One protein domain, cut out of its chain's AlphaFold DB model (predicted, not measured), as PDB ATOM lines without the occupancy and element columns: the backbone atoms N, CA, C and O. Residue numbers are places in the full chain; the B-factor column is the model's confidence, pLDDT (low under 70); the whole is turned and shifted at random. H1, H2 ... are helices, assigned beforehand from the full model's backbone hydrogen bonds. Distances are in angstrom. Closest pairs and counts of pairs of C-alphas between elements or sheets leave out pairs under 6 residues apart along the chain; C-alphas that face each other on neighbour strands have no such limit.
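Overview. This is residues 5 to 93 of the 141 residues of an uncharacterized protein of Streptomyces sp. CNZ306 (UniProt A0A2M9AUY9). Four helices make an up-and-down bundle of two crossed pairs: the long hairpin of H2 and H3 runs along the longest axis, and H1 and H4, nearly parallel in line, cross its direction at a steep tilt. The contacts run round as a ring, H1 to H2 to H3 to H4 and back to H1, and several involve part of a helix alone. The printed part has 89 residues with four named helices, H1 to H4 in chain order, and no named strand; the class is all helix. It is compact, with a radius of gyration of the C-alphas of 13.7 A, and elongated, spanning 41 by 27 by 25 A.

Along the chain. H2, the longest helix, takes residues 26 to 46 and measures 30.8 A from first to last C-alpha. H3 takes residues 51 to 70, 28.0 A. H1 takes residues 5 to 22, 25.6 A, from C-alpha 5 at (111.005, 129.996, 79.756). H4 takes residues 75 to 91, 24.4 A, to C-alpha 91 at (115.145, 132.389, 90.349).

Arrangement. H2 and H3 form a hairpin at a shallow tilt of 17 degrees, opposite ways; they touch with residues 39 to 46 and 53 to 57 alone, closest at the C-alphas of Leu 43 and Arg 54, 6.9 A. H1 touches H2 with residues 14 to 22 alone, at a steep tilt of 41 degrees; the closest C-alphas, of Gly 22 and Glu 29, are 4.1 A apart. H4 touches H1 at a shallow tilt of 10 degrees, opposite ways, closest at the C-alphas of Leu 13 and His 91, 5.2 A. H4 touches H3 with residues 77 to 81 alone, closest at the C-alphas of Leu 69 and Gln 77, 5.6 A. H2 and H4 are apart. In H1, H2, H3 and H4 every O i to N i+4 pair is within hydrogen-bond range.

Size, cuts and confidence. The C-alphas farthest apart, of Gln 49 and Arg 75, are 41.5 A from each other. The printed part has no cut, and its three links are tight. The mean pLDDT of the printed part is 78.1; residues 5 to 9, 43, 47 to 50 and 92 to 93 are under 70.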
ATOM      1  N   ALA A   5     111.185 129.667  78.344       38.47
ATOM      2  CA  ALA A   5     111.005 129.996  79.756       38.47
ATOM      3  C   ALA A   5     112.096 129.420  80.688       38.47
ATOM      4  O   ALA A   5     112.437 130.043  81.689       38.47
ATOM      5  N   GLY A   6     112.664 128.250  80.374       52.06
ATOM      6  CA  GLY A   6     113.772 127.663  81.135       52.06
ATOM      7  C   GLY A   6     115.095 128.392  80.896       52.06
ATOM      8  O   GLY A   6     115.876 128.580  81.827       52.06
ATOM      9  N   THR A   7     115.320 128.860  79.666       57.31
ATOM     10  CA  THR A   7     116.518 129.619  79.282       57.31
ATOM     11  C   THR A   7     116.470 131.055  79.813       57.31
ATOM     12  O   THR A   7     117.491 131.566  80.269       57.31
ATOM     13  N   ASP A   8     115.287 131.675  79.849       63.41
ATOM     14  CA  ASP A   8     115.081 133.011  80.419       63.41
ATOM     15  C   ASP A   8     115.218 133.012  81.950       63.41
ATOM     16  O   ASP A   8     115.882 133.883  82.518       63.41
ATOM     17  N   ALA A   9     114.673 131.995  82.631       69.31
ATOM     18  CA  ALA A   9     114.846 131.820  84.075       69.31
ATOM     19  C   ALA A   9     116.316 131.562  84.451       69.31
ATOM     20  O   ALA A   9     116.833 132.155  85.400       69.31
ATOM     21  N   TRP A  10     117.018 130.739  83.665       71.25
ATOM     22  CA  TRP A  10     118.466 130.562  83.794       71.25
ATOM     23  C   TRP A  10     119.223 131.875  83.558       71.25
ATOM     24  O   TRP A  10     120.133 132.211  84.317       71.25
ATOM     25  N   GLY A  11     118.810 132.652  82.554       75.69
ATOM     26  CA  GLY A  11     119.356 133.967  82.235       75.69
ATOM     27  C   GLY A  11     119.248 134.975  83.384       75.69
ATOM     28  O   GLY A  11     120.204 135.707  83.651       75.69
ATOM     29  N   ALA A  12     118.122 134.981  84.095       79.50
ATOM     30  CA  ALA A  12     117.914 135.829  85.264       79.50
ATOM     31  C   ALA A  12     118.725 135.348  86.483       79.50
ATOM     32  O   ALA A  12     119.407 136.149  87.126       79.50
ATOM     33  N   LEU A  13     118.735 134.035  86.752       81.88
ATOM     34  CA  LEU A  13     119.522 133.443  87.839       81.88
ATOM     35  C   LEU A  13     121.022 133.721  87.671       81.88
ATOM     36  O   LEU A  13     121.671 134.172  88.616       81.88
ATOM     37  N   ARG A  14     121.581 133.485  86.473       81.62
ATOM     38  CA  ARG A  14     123.017 133.685  86.216       81.62
ATOM     39  C   ARG A  14     123.435 135.143  86.414       81.62
ATOM     40  O   ARG A  14     124.501 135.391  86.966       81.62
ATOM     41  N   GLY A  15     122.586 136.097  86.019       83.88
ATOM     42  CA  GLY A  15     122.844 137.525  86.209       83.88
ATOM     43  C   GLY A  15     122.849 137.909  87.687       83.88
ATOM     44  O   GLY A  15     123.796 138.533  88.162       83.88
ATOM     45  N   ALA A  16     121.843 137.461  88.441       86.12
ATOM     46  CA  ALA A  16     121.746 137.736  89.872       86.12
ATOM     47  C   ALA A  16     122.920 137.133  90.670       86.12
ATOM     48  O   ALA A  16     123.491 137.799  91.535       86.12
ATOM     49  N   VAL A  17     123.328 135.899  90.356       85.38
ATOM     50  CA  VAL A  17     124.476 135.240  91.003       85.38
ATOM     51  C   VAL A  17     125.801 135.913  90.626       85.38
ATOM     52  O   VAL A  17     126.643 136.113  91.501       85.38
ATOM     53  N   ALA A  18     125.988 136.303  89.361       87.31
ATOM     54  CA  ALA A  18     127.181 137.030  88.926       87.31
ATOM     55  C   ALA A  18     127.311 138.389  89.633       87.31
ATOM     56  O   ALA A  18     128.397 138.729  90.104       87.31
ATOM     57  N   GLY A  19     126.209 139.133  89.779       85.81
ATOM     58  CA  GLY A  19     126.187 140.389  90.534       85.81
ATOM     59  C   GLY A  19     126.493 140.183  92.022       85.81
ATOM     60  O   GLY A  19     127.278 140.934  92.610       85.81
ATOM     61  N   TRP A  20     125.949 139.120  92.621       88.94
ATOM     62  CA  TRP A  20     126.225 138.754  94.012       88.94
ATOM     63  C   TRP A  20     127.705 138.416  94.247       88.94
ATOM     64  O   TRP A  20     128.301 138.929  95.193       88.94
ATOM     65  N   LEU A  21     128.321 137.617  93.369       82.94
ATOM     66  CA  LEU A  21     129.751 137.287  93.443       82.94
ATOM     67  C   LEU A  21     130.647 138.487  93.121       82.94
ATOM     68  O   LEU A  21     131.691 138.675  93.746       82.94
ATOM     69  N   GLY A  22     130.232 139.321  92.166       84.06
ATOM     70  CA  GLY A  22     130.936 140.539  91.778       84.06
ATOM     71  C   GLY A  22     130.921 141.616  92.861       84.06
ATOM     72  O   GLY A  22     131.791 142.482  92.860       84.06
ATOM     73  N   ARG A  23     129.971 141.564  93.809       82.19
ATOM     74  CA  ARG A  23     129.808 142.544  94.903       82.19
ATOM     75  C   ARG A  23     129.767 144.000  94.405       82.19
ATOM     76  O   ARG A  23     130.234 144.904  95.093       82.19
ATOM     77  N   GLY A  24     129.214 144.221  93.210       79.94
ATOM     78  CA  GLY A  24     129.141 145.533  92.551       79.94
ATOM     79  C   GLY A  24     130.374 145.930  91.727       79.94
ATOM     80  O   GLY A  24     130.358 146.980  91.087       79.94
ATOM     81  N   ASP A  25     131.431 145.111  91.691       86.69
ATOM     82  CA  ASP A  25     132.546 145.281  90.757       86.69
ATOM     83  C   ASP A  25     132.160 144.719  89.382       86.69
ATOM     84  O   ASP A  25     132.059 143.509  89.176       86.69
ATOM     85  N   THR A  26     131.980 145.618  88.413       84.25
ATOM     86  CA  THR A  26     131.528 145.279  87.056       84.25
ATOM     87  C   THR A  26     132.522 144.404  86.283       84.25
ATOM     88  O   THR A  26     132.135 143.735  85.323       84.25
ATOM     89  N   HIS A  27     133.815 144.433  86.615       85.81
ATOM     90  CA  HIS A  27     134.807 143.564  85.980       85.81
ATOM     91  C   HIS A  27     134.718 142.148  86.556       85.81
ATOM     92  O   HIS A  27     134.725 141.174  85.800       85.81
ATOM     93  N   ARG A  28     134.581 142.029  87.881       82.56
ATOM     94  CA  ARG A  28     134.371 140.739  88.553       82.56
ATOM     95  C   ARG A  28     133.052 140.096  88.145       82.56
ATOM     96  O   ARG A  28     133.049 138.929  87.781       82.56
ATOM     97  N   GLU A  29     131.970 140.863  88.100       87.06
ATOM     98  CA  GLU A  29     130.660 140.389  87.646       87.06
ATOM     99  C   GLU A  29     130.727 139.793  86.232       87.06
ATOM    100  O   GLU A  29     130.269 138.676  86.000       87.06
ATOM    101  N   ARG A  30     131.374 140.491  85.289       82.25
ATOM    102  CA  ARG A  30     131.562 139.987  83.919       82.25
ATOM    103  C   ARG A  30     132.387 138.703  83.870       82.25
ATOM    104  O   ARG A  30     132.082 137.814  83.075       82.25
ATOM    105  N   ALA A  31     133.423 138.599  84.702       86.31
ATOM    106  CA  ALA A  31     134.244 137.396  84.783       86.31
ATOM    107  C   ALA A  31     133.444 136.194  85.315       86.31
ATOM    108  O   ALA A  31     133.575 135.091  84.776       86.31
ATOM    109  N   GLU A  32     132.590 136.411  86.318       87.19
ATOM    110  CA  GLU A  32     131.744 135.353  86.874       87.19
ATOM    111  C   GLU A  32     130.606 134.956  85.936       87.19
ATOM    112  O   GLU A  32     130.335 133.765  85.773       87.19
ATOM    113  N   LEU A  33     130.023 135.910  85.208       84.56
ATOM    114  CA  LEU A  33     129.046 135.611  84.165       84.56
ATOM    115  C   LEU A  33     129.656 134.736  83.056       84.56
ATOM    116  O   LEU A  33     129.097 133.704  82.694       84.56
ATOM    117  N   ALA A  34     130.854 135.079  82.574       84.69
ATOM    118  CA  ALA A  34     131.553 134.281  81.565       84.69
ATOM    119  C   ALA A  34     131.955 132.882  82.074       84.69
ATOM    120  O   ALA A  34     132.103 131.937  81.295       84.69
ATOM    121  N   ARG A  35     132.177 132.722  83.383       83.38
ATOM    122  CA  ARG A  35     132.415 131.411  83.996       83.38
ATOM    123  C   ARG A  35     131.132 130.582  84.036       83.38
ATOM    124  O   ARG A  35     131.184 129.421  83.637       83.38
ATOM    125  N   LEU A  36     130.013 131.175  84.458       82.50
ATOM    126  CA  LEU A  36     128.688 130.544  84.452       82.50
ATOM    127  C   LEU A  36     128.314 130.033  83.060       82.50
ATOM    128  O   LEU A  36     127.932 128.873  82.918       82.50
ATOM    129  N   ASP A  37     128.515 130.864  82.037       79.38
ATOM    130  CA  ASP A  37     128.210 130.511  80.649       79.38
ATOM    131  C   ASP A  37     129.070 129.338  80.155       79.38
ATOM    132  O   ASP A  37     128.568 128.422  79.503       79.38
ATOM    133  N   ARG A  38     130.359 129.305  80.522       79.88
ATOM    134  CA  ARG A  38     131.241 128.174  80.188       79.88
ATOM    135  C   ARG A  38     130.831 126.882  80.884       79.88
ATOM    136  O   ARG A  38     130.885 125.832  80.254       79.88
ATOM    137  N   THR A  39     130.437 126.939  82.156       75.81
ATOM    138  CA  THR A  39     129.954 125.756  82.884       75.81
ATOM    139  C   THR A  39     128.646 125.237  82.285       75.81
ATOM    140  O   THR A  39     128.519 124.030  82.099       75.81
ATOM    141  N   ALA A  40     127.707 126.117  81.923       74.75
ATOM    142  CA  ALA A  40     126.464 125.724  81.257       74.75
ATOM    143  C   ALA A  40     126.737 125.042  79.906       74.75
ATOM    144  O   ALA A  40     126.289 123.919  79.689       74.75
ATOM    145  N   ALA A  41     127.563 125.657  79.054       75.06
ATOM    146  CA  ALA A  41     127.941 125.085  77.763       75.06
ATOM    147  C   ALA A  41     128.677 123.741  77.906       75.06
ATOM    148  O   ALA A  41     128.446 122.819  77.124       75.06
ATOM    149  N   ALA A  42     129.544 123.608  78.918       73.38
ATOM    150  CA  ALA A  42     130.214 122.348  79.212       73.38
ATOM    151  C   ALA A  42     129.198 121.259  79.570       73.38
ATOM    152  O   ALA A  42     129.265 120.183  78.993       73.38
ATOM    153  N   LEU A  43     128.240 121.543  80.459       68.31
ATOM    154  CA  LEU A  43     127.213 120.587  80.885       68.31
ATOM    155  C   LEU A  43     126.239 120.204  79.761       68.31
ATOM    156  O   LEU A  43     125.848 119.041  79.677       68.31
ATOM    157  N   GLU A  44     125.885 121.139  78.880       72.69
ATOM    158  CA  GLU A  44     125.076 120.852  77.688       72.69
ATOM    159  C   GLU A  44     125.808 119.917  76.713       72.69
ATOM    160  O   GLU A  44     125.200 118.995  76.169       72.69
ATOM    161  N   ALA A  45     127.120 120.098  76.534       72.81
ATOM    162  CA  ALA A  45     127.921 119.310  75.598       72.81
ATOM    163  C   ALA A  45     128.079 117.829  75.994       72.81
ATOM    164  O   ALA A  45     128.235 116.982  75.116       72.81
ATOM    165  N   VAL A  46     128.045 117.500  77.292       73.19
ATOM    166  CA  VAL A  46     128.160 116.108  77.783       73.19
ATOM    167  C   VAL A  46     126.810 115.398  77.975       73.19
ATOM    168  O   VAL A  46     126.794 114.178  78.139       73.19
ATOM    169  N   GLY A  47     125.682 116.111  77.896       64.75
ATOM    170  CA  GLY A  47     124.342 115.512  77.898       64.75
ATOM    171  C   GLY A  47     123.948 114.798  79.203       64.75
ATOM    172  O   GLY A  47     124.370 115.164  80.305       64.75
ATOM    173  N   GLU A  48     123.079 113.783  79.111       57.66
ATOM    174  CA  GLU A  48     122.526 113.112  80.297       57.66
ATOM    175  C   GLU A  48     123.507 112.163  81.001       57.66
ATOM    176  O   GLU A  48     123.411 111.969  82.213       57.66
ATOM    177  N   GLN A  49     124.502 111.646  80.279       59.22
ATOM    178  CA  GLN A  49     125.484 110.663  80.753       59.22
ATOM    179  C   GLN A  49     126.719 111.295  81.433       59.22
ATOM    180  O   GLN A  49     127.776 110.678  81.548       59.22
ATOM    181  N   ALA A  50     126.584 112.527  81.917       69.50
ATOM    182  CA  ALA A  50     127.682 113.379  82.359       69.50
ATOM    183  C   ALA A  50     127.880 113.467  83.881       69.50
ATOM    184  O   ALA A  50     128.358 114.488  84.377       69.50
ATOM    185  N   GLU A  51     127.489 112.458  84.656       74.25
ATOM    186  CA  GLU A  51     127.399 112.597  86.119       74.25
ATOM    187  C   GLU A  51     128.739 112.971  86.782       74.25
ATOM    188  O   GLU A  51     128.787 113.793  87.696       74.25
ATOM    189  N   ALA A  52     129.856 112.455  86.258       72.94
ATOM    190  CA  ALA A  52     131.191 112.816  86.733       72.94
ATOM    191  C   ALA A  52     131.543 114.291  86.460       72.94
ATOM    192  O   ALA A  52     132.170 114.943  87.295       72.94
ATOM    193  N   GLU A  53     131.125 114.830  85.313       75.94
ATOM    194  CA  GLU A  53     131.345 116.234  84.968       75.94
ATOM    195  C   GLU A  53     130.430 117.142  85.795       75.94
ATOM    196  O   GLU A  53     130.893 118.135  86.351       75.94
ATOM    197  N   ARG A  54     129.168 116.751  86.014       74.31
ATOM    198  CA  ARG A  54     128.256 117.445  86.941       74.31
ATOM    199  C   ARG A  54     128.825 117.518  88.352       74.31
ATOM    200  O   ARG A  54     128.812 118.588  88.956       74.31
ATOM    201  N   ALA A  55     129.362 116.412  88.867       76.69
ATOM    202  CA  ALA A  55     129.985 116.374  90.186       76.69
ATOM    203  C   ALA A  55     131.200 117.313  90.273       76.69
ATOM    204  O   ALA A  55     131.341 118.053  91.250       76.69
ATOM    205  N   ARG A  56     132.047 117.345  89.234       77.06
ATOM    206  CA  ARG A  56     133.195 118.264  89.152       77.06
ATOM    207  C   ARG A  56     132.763 119.725  89.117       77.06
ATOM    208  O   ARG A  56     133.278 120.525  89.896       77.06
ATOM    209  N   GLN A  57     131.804 120.063  88.258       76.31
ATOM    210  CA  GLN A  57     131.284 121.424  88.141       76.31
ATOM    211  C   GLN A  57     130.617 121.873  89.446       76.31
ATOM    212  O   GLN A  57     130.862 122.987  89.902       76.31
ATOM    213  N   ARG A  58     129.861 120.987  90.109       78.62
ATOM    214  CA  ARG A  58     129.263 121.244  91.426       78.62
ATOM    215  C   ARG A  58     130.318 121.519  92.495       78.62
ATOM    216  O   ARG A  58     130.170 122.482  93.240       78.62
ATOM    217  N   ALA A  59     131.377 120.714  92.563       76.81
ATOM    218  CA  ALA A  59     132.456 120.908  93.531       76.81
ATOM    219  C   ALA A  59     133.205 122.232  93.304       76.81
ATOM    220  O   ALA A  59     133.470 122.967  94.254       76.81
ATOM    221  N   ALA A  60     133.492 122.572  92.043       79.19
ATOM    222  CA  ALA A  60     134.123 123.841  91.692       79.19
ATOM    223  C   ALA A  60     133.250 125.044  92.085       79.19
ATOM    224  O   ALA A  60     133.751 126.018  92.649       79.19
ATOM    225  N   TRP A  61     131.940 124.957  91.838       80.94
ATOM    226  CA  TRP A  61     130.985 125.997  92.217       80.94
ATOM    227  C   TRP A  61     130.834 126.149  93.725       80.94
ATOM    228  O   TRP A  61     130.818 127.270  94.233       80.94
ATOM    229  N   GLN A  62     130.772 125.031  94.447       79.44
ATOM    230  CA  GLN A  62     130.716 125.038  95.901       79.44
ATOM    231  C   GLN A  62     131.936 125.756  96.492       79.44
ATOM    232  O   GLN A  62     131.767 126.699  97.261       79.44
ATOM    233  N   ALA A  63     133.148 125.385  96.070       80.25
ATOM    234  CA  ALA A  63     134.377 126.016  96.548       80.25
ATOM    235  C   ALA A  63     134.426 127.522  96.239       80.25
ATOM    236  O   ALA A  63     134.944 128.310  97.028       80.25
ATOM    237  N   HIS A  64     133.872 127.939  95.100       81.81
ATOM    238  CA  HIS A  64     133.832 129.345  94.718       81.81
ATOM    239  C   HIS A  64     132.890 130.168  95.612       81.81
ATOM    240  O   HIS A  64     133.282 131.221  96.115       81.81
ATOM    241  N   VAL A  65     131.679 129.666  95.874       81.38
ATOM    242  CA  VAL A  65     130.719 130.311  96.789       81.38
ATOM    243  C   VAL A  65     131.249 130.334  98.220       81.38
ATOM    244  O   VAL A  65     131.155 131.359  98.896       81.38
ATOM    245  N   GLU A  66     131.846 129.235  98.681       83.94
ATOM    246  CA  GLU A  66     132.494 129.166  99.993       83.94
ATOM    247  C   GLU A  66     133.644 130.172 100.098       83.94
ATOM    248  O   GLU A  66     133.723 130.898 101.086       83.94
ATOM    249  N   GLY A  67     134.484 130.291  99.065       83.75
ATOM    250  CA  GLY A  67     135.552 131.289  99.002       83.75
ATOM    251  C   GLY A  67     135.026 132.725  99.052       83.75
ATOM    252  O   GLY A  67     135.562 133.553  99.791       83.75
ATOM    253  N   ALA A  68     133.938 133.017  98.333       83.19
ATOM    254  CA  ALA A  68     133.285 134.322  98.375       83.19
ATOM    255  C   ALA A  68     132.754 134.642  99.783       83.19
ATOM    256  O   ALA A  68     133.024 135.720 100.310       83.19
ATOM    257  N   LEU A  69     132.079 133.695 100.438       83.38
ATOM    258  CA  LEU A  69     131.577 133.865 101.807       83.38
ATOM    259  C   LEU A  69     132.699 133.954 102.848       83.38
ATOM    260  O   LEU A  69     132.570 134.707 103.812       83.38
ATOM    261  N   ALA A  70     133.788 133.206 102.672       85.19
ATOM    262  CA  ALA A  70     134.943 133.224 103.564       85.19
ATOM    263  C   ALA A  70     135.729 134.542 103.478       85.19
ATOM    264  O   ALA A  70     136.373 134.933 104.447       85.19
ATOM    265  N   SER A  71     135.651 135.245 102.342       85.38
ATOM    266  CA  SER A  71     136.253 136.575 102.181       85.38
ATOM    267  C   SER A  71     135.524 137.685 102.955       85.38
ATOM    268  O   SER A  71     136.071 138.773 103.118       85.38
ATOM    269  N   LEU A  72     134.307 137.414 103.445       84.38
ATOM    270  CA  LEU A  72     133.460 138.357 104.175       84.38
ATOM    271  C   LEU A  72     133.506 138.082 105.682       84.38
ATOM    272  O   LEU A  72     133.520 136.931 106.116       84.38
ATOM    273  N   ALA A  73     133.462 139.136 106.500       83.62
ATOM    274  CA  ALA A  73     133.553 139.010 107.954       83.62
ATOM    275  C   ALA A  73     132.190 139.171 108.653       83.62
ATOM    276  O   ALA A  73     131.439 140.120 108.415       83.62
ATOM    277  N   GLY A  74     131.884 138.265 109.589       78.75
ATOM    278  CA  GLY A  74     130.800 138.411 110.567       78.75
ATOM    279  C   GLY A  74     129.427 138.726 109.958       78.75
ATOM    280  O   GLY A  74     128.797 137.878 109.329       78.75
ATOM    281  N   ARG A  75     128.932 139.955 110.168       79.06
ATOM    282  CA  ARG A  75     127.597 140.372 109.697       79.06
ATOM    283  C   ARG A  75     127.482 140.427 108.175       79.06
ATOM    284  O   ARG A  75     126.400 140.175 107.652       79.06
ATOM    285  N   GLU A  76     128.573 140.717 107.471       80.06
ATOM    286  CA  GLU A  76     128.579 140.776 106.006       80.06
ATOM    287  C   GLU A  76     128.411 139.387 105.396       80.06
ATOM    288  O   GLU A  76     127.660 139.224 104.437       80.06
ATOM    289  N   GLN A  77     129.026 138.372 106.008       80.88
ATOM    290  CA  GLN A  77     128.859 136.979 105.606       80.88
ATOM    291  C   GLN A  77     127.402 136.521 105.769       80.88
ATOM    292  O   GLN A  77     126.839 135.909 104.861       80.88
ATOM    293  N   LEU A  78     126.760 136.849 106.898       80.12
ATOM    294  CA  LEU A  78     125.354 136.506 107.144       80.12
ATOM    295  C   LEU A  78     124.403 137.210 106.168       80.12
ATOM    296  O   LEU A  78     123.468 136.583 105.663       80.12
ATOM    297  N   ALA A  79     124.650 138.491 105.887       79.88
ATOM    298  CA  ALA A  79     123.874 139.260 104.920       79.88
ATOM    299  C   ALA A  79     124.030 138.693 103.502       79.88
ATOM    300  O   ALA A  79     123.027 138.449 102.832       79.88
ATOM    301  N   ALA A  80     125.263 138.399 103.082       82.12
ATOM    302  CA  ALA A  80     125.549 137.814 101.777       82.12
ATOM    303  C   ALA A  80     124.931 136.416 101.627       82.12
ATOM    304  O   ALA A  80     124.320 136.125 100.603       82.12
ATOM    305  N   ALA A  81     124.996 135.572 102.661       83.62
ATOM    306  CA  ALA A  81     124.325 134.273 102.659       83.62
ATOM    307  C   ALA A  81     122.793 134.409 102.572       83.62
ATOM    308  O   ALA A  81     122.131 133.616 101.903       83.62
ATOM    309  N   GLY A  82     122.211 135.412 103.238       82.69
ATOM    310  CA  GLY A  82     120.785 135.723 103.134       82.69
ATOM    311  C   GLY A  82     120.379 136.195 101.738       82.69
ATOM    312  O   GLY A  82     119.350 135.768 101.222       82.69
ATOM    313  N   GLU A  83     121.206 137.029 101.116       85.12
ATOM    314  CA  GLU A  83     121.025 137.501  99.746       85.12
ATOM    315  C   GLU A  83     121.080 136.351  98.735       85.12
ATOM    316  O   GLU A  83     120.165 136.217  97.925       85.12
ATOM    317  N   LEU A  84     122.064 135.456  98.855       84.25
ATOM    318  CA  LEU A  84     122.176 134.277  97.998       84.25
ATOM    319  C   LEU A  84     120.957 133.353  98.127       84.25
ATOM    320  O   LEU A  84     120.406 132.911  97.122       84.25
ATOM    321  N   ARG A  85     120.485 133.094  99.356       83.31
ATOM    322  CA  ARG A  85     119.263 132.302  99.578       83.31
ATOM    323  C   ARG A  85     118.042 132.921  98.902       83.31
ATOM    324  O   ARG A  85     117.226 132.188  98.354       83.31
ATOM    325  N   ARG A  86     117.919 134.251  98.935       85.31
ATOM    326  CA  ARG A  86     116.820 134.974  98.287       85.31
ATOM    327  C   ARG A  86     116.881 134.833  96.768       85.31
ATOM    328  O   ARG A  86     115.889 134.444  96.168       85.31
ATOM    329  N   ILE A  87     118.060 135.041  96.178       84.75
ATOM    330  CA  ILE A  87     118.288 134.877  94.734       84.75
ATOM    331  C   ILE A  87     117.887 133.468  94.278       84.75
ATOM    332  O   ILE A  87     117.179 133.326  93.281       84.75
ATOM    333  N   LEU A  88     118.285 132.435  95.029       81.25
ATOM    334  CA  LEU A  88     117.931 131.043  94.738       81.25
ATOM    335  C   LEU A  88     116.432 130.762  94.901       81.25
ATOM    336  O   LEU A  88     115.878 130.002  94.115       81.25
ATOM    337  N   ALA A  89     115.765 131.363  95.885       78.94
ATOM    338  CA  ALA A  89     114.322 131.213  96.057       78.94
ATOM    339  C   ALA A  89     113.525 131.899  94.932       78.94
ATOM    340  O   ALA A  89     112.510 131.373  94.490       78.94
ATOM    341  N   GLU A  90     113.996 133.055  94.462       78.94
ATOM    342  CA  GLU A  90     113.341 133.853  93.420       78.94
ATOM    343  C   GLU A  90     113.550 133.274  92.013       78.94
ATOM    344  O   GLU A  90     112.621 133.273  91.210       78.94
ATOM    345  N   HIS A  91     114.749 132.763  91.715       74.19
ATOM    346  CA  HIS A  91     115.145 132.389  90.349       74.19
ATOM    347  C   HIS A  91     115.480 130.899  90.182       74.19
ATOM    348  O   HIS A  91     115.580 130.408  89.060       74.19
ATOM    349  N   GLY A  92     115.652 130.152  91.276       62.00
ATOM    350  CA  GLY A  92     116.028 128.734  91.263       62.00
ATOM    351  C   GLY A  92     114.892 127.774  90.904       62.00
ATOM    352  O   GLY A  92     115.068 126.563  91.023       62.00
ATOM    353  N   HIS A  93     113.739 128.285  90.463       55.78
ATOM    354  CA  HIS A  93     112.620 127.461  90.017       55.78
ATOM    355  C   HIS A  93     112.383 127.518  88.496       55.78
ATOM    356  O   HIS A  93     111.404 128.101  88.034       55.78
TER     357      HIS A  93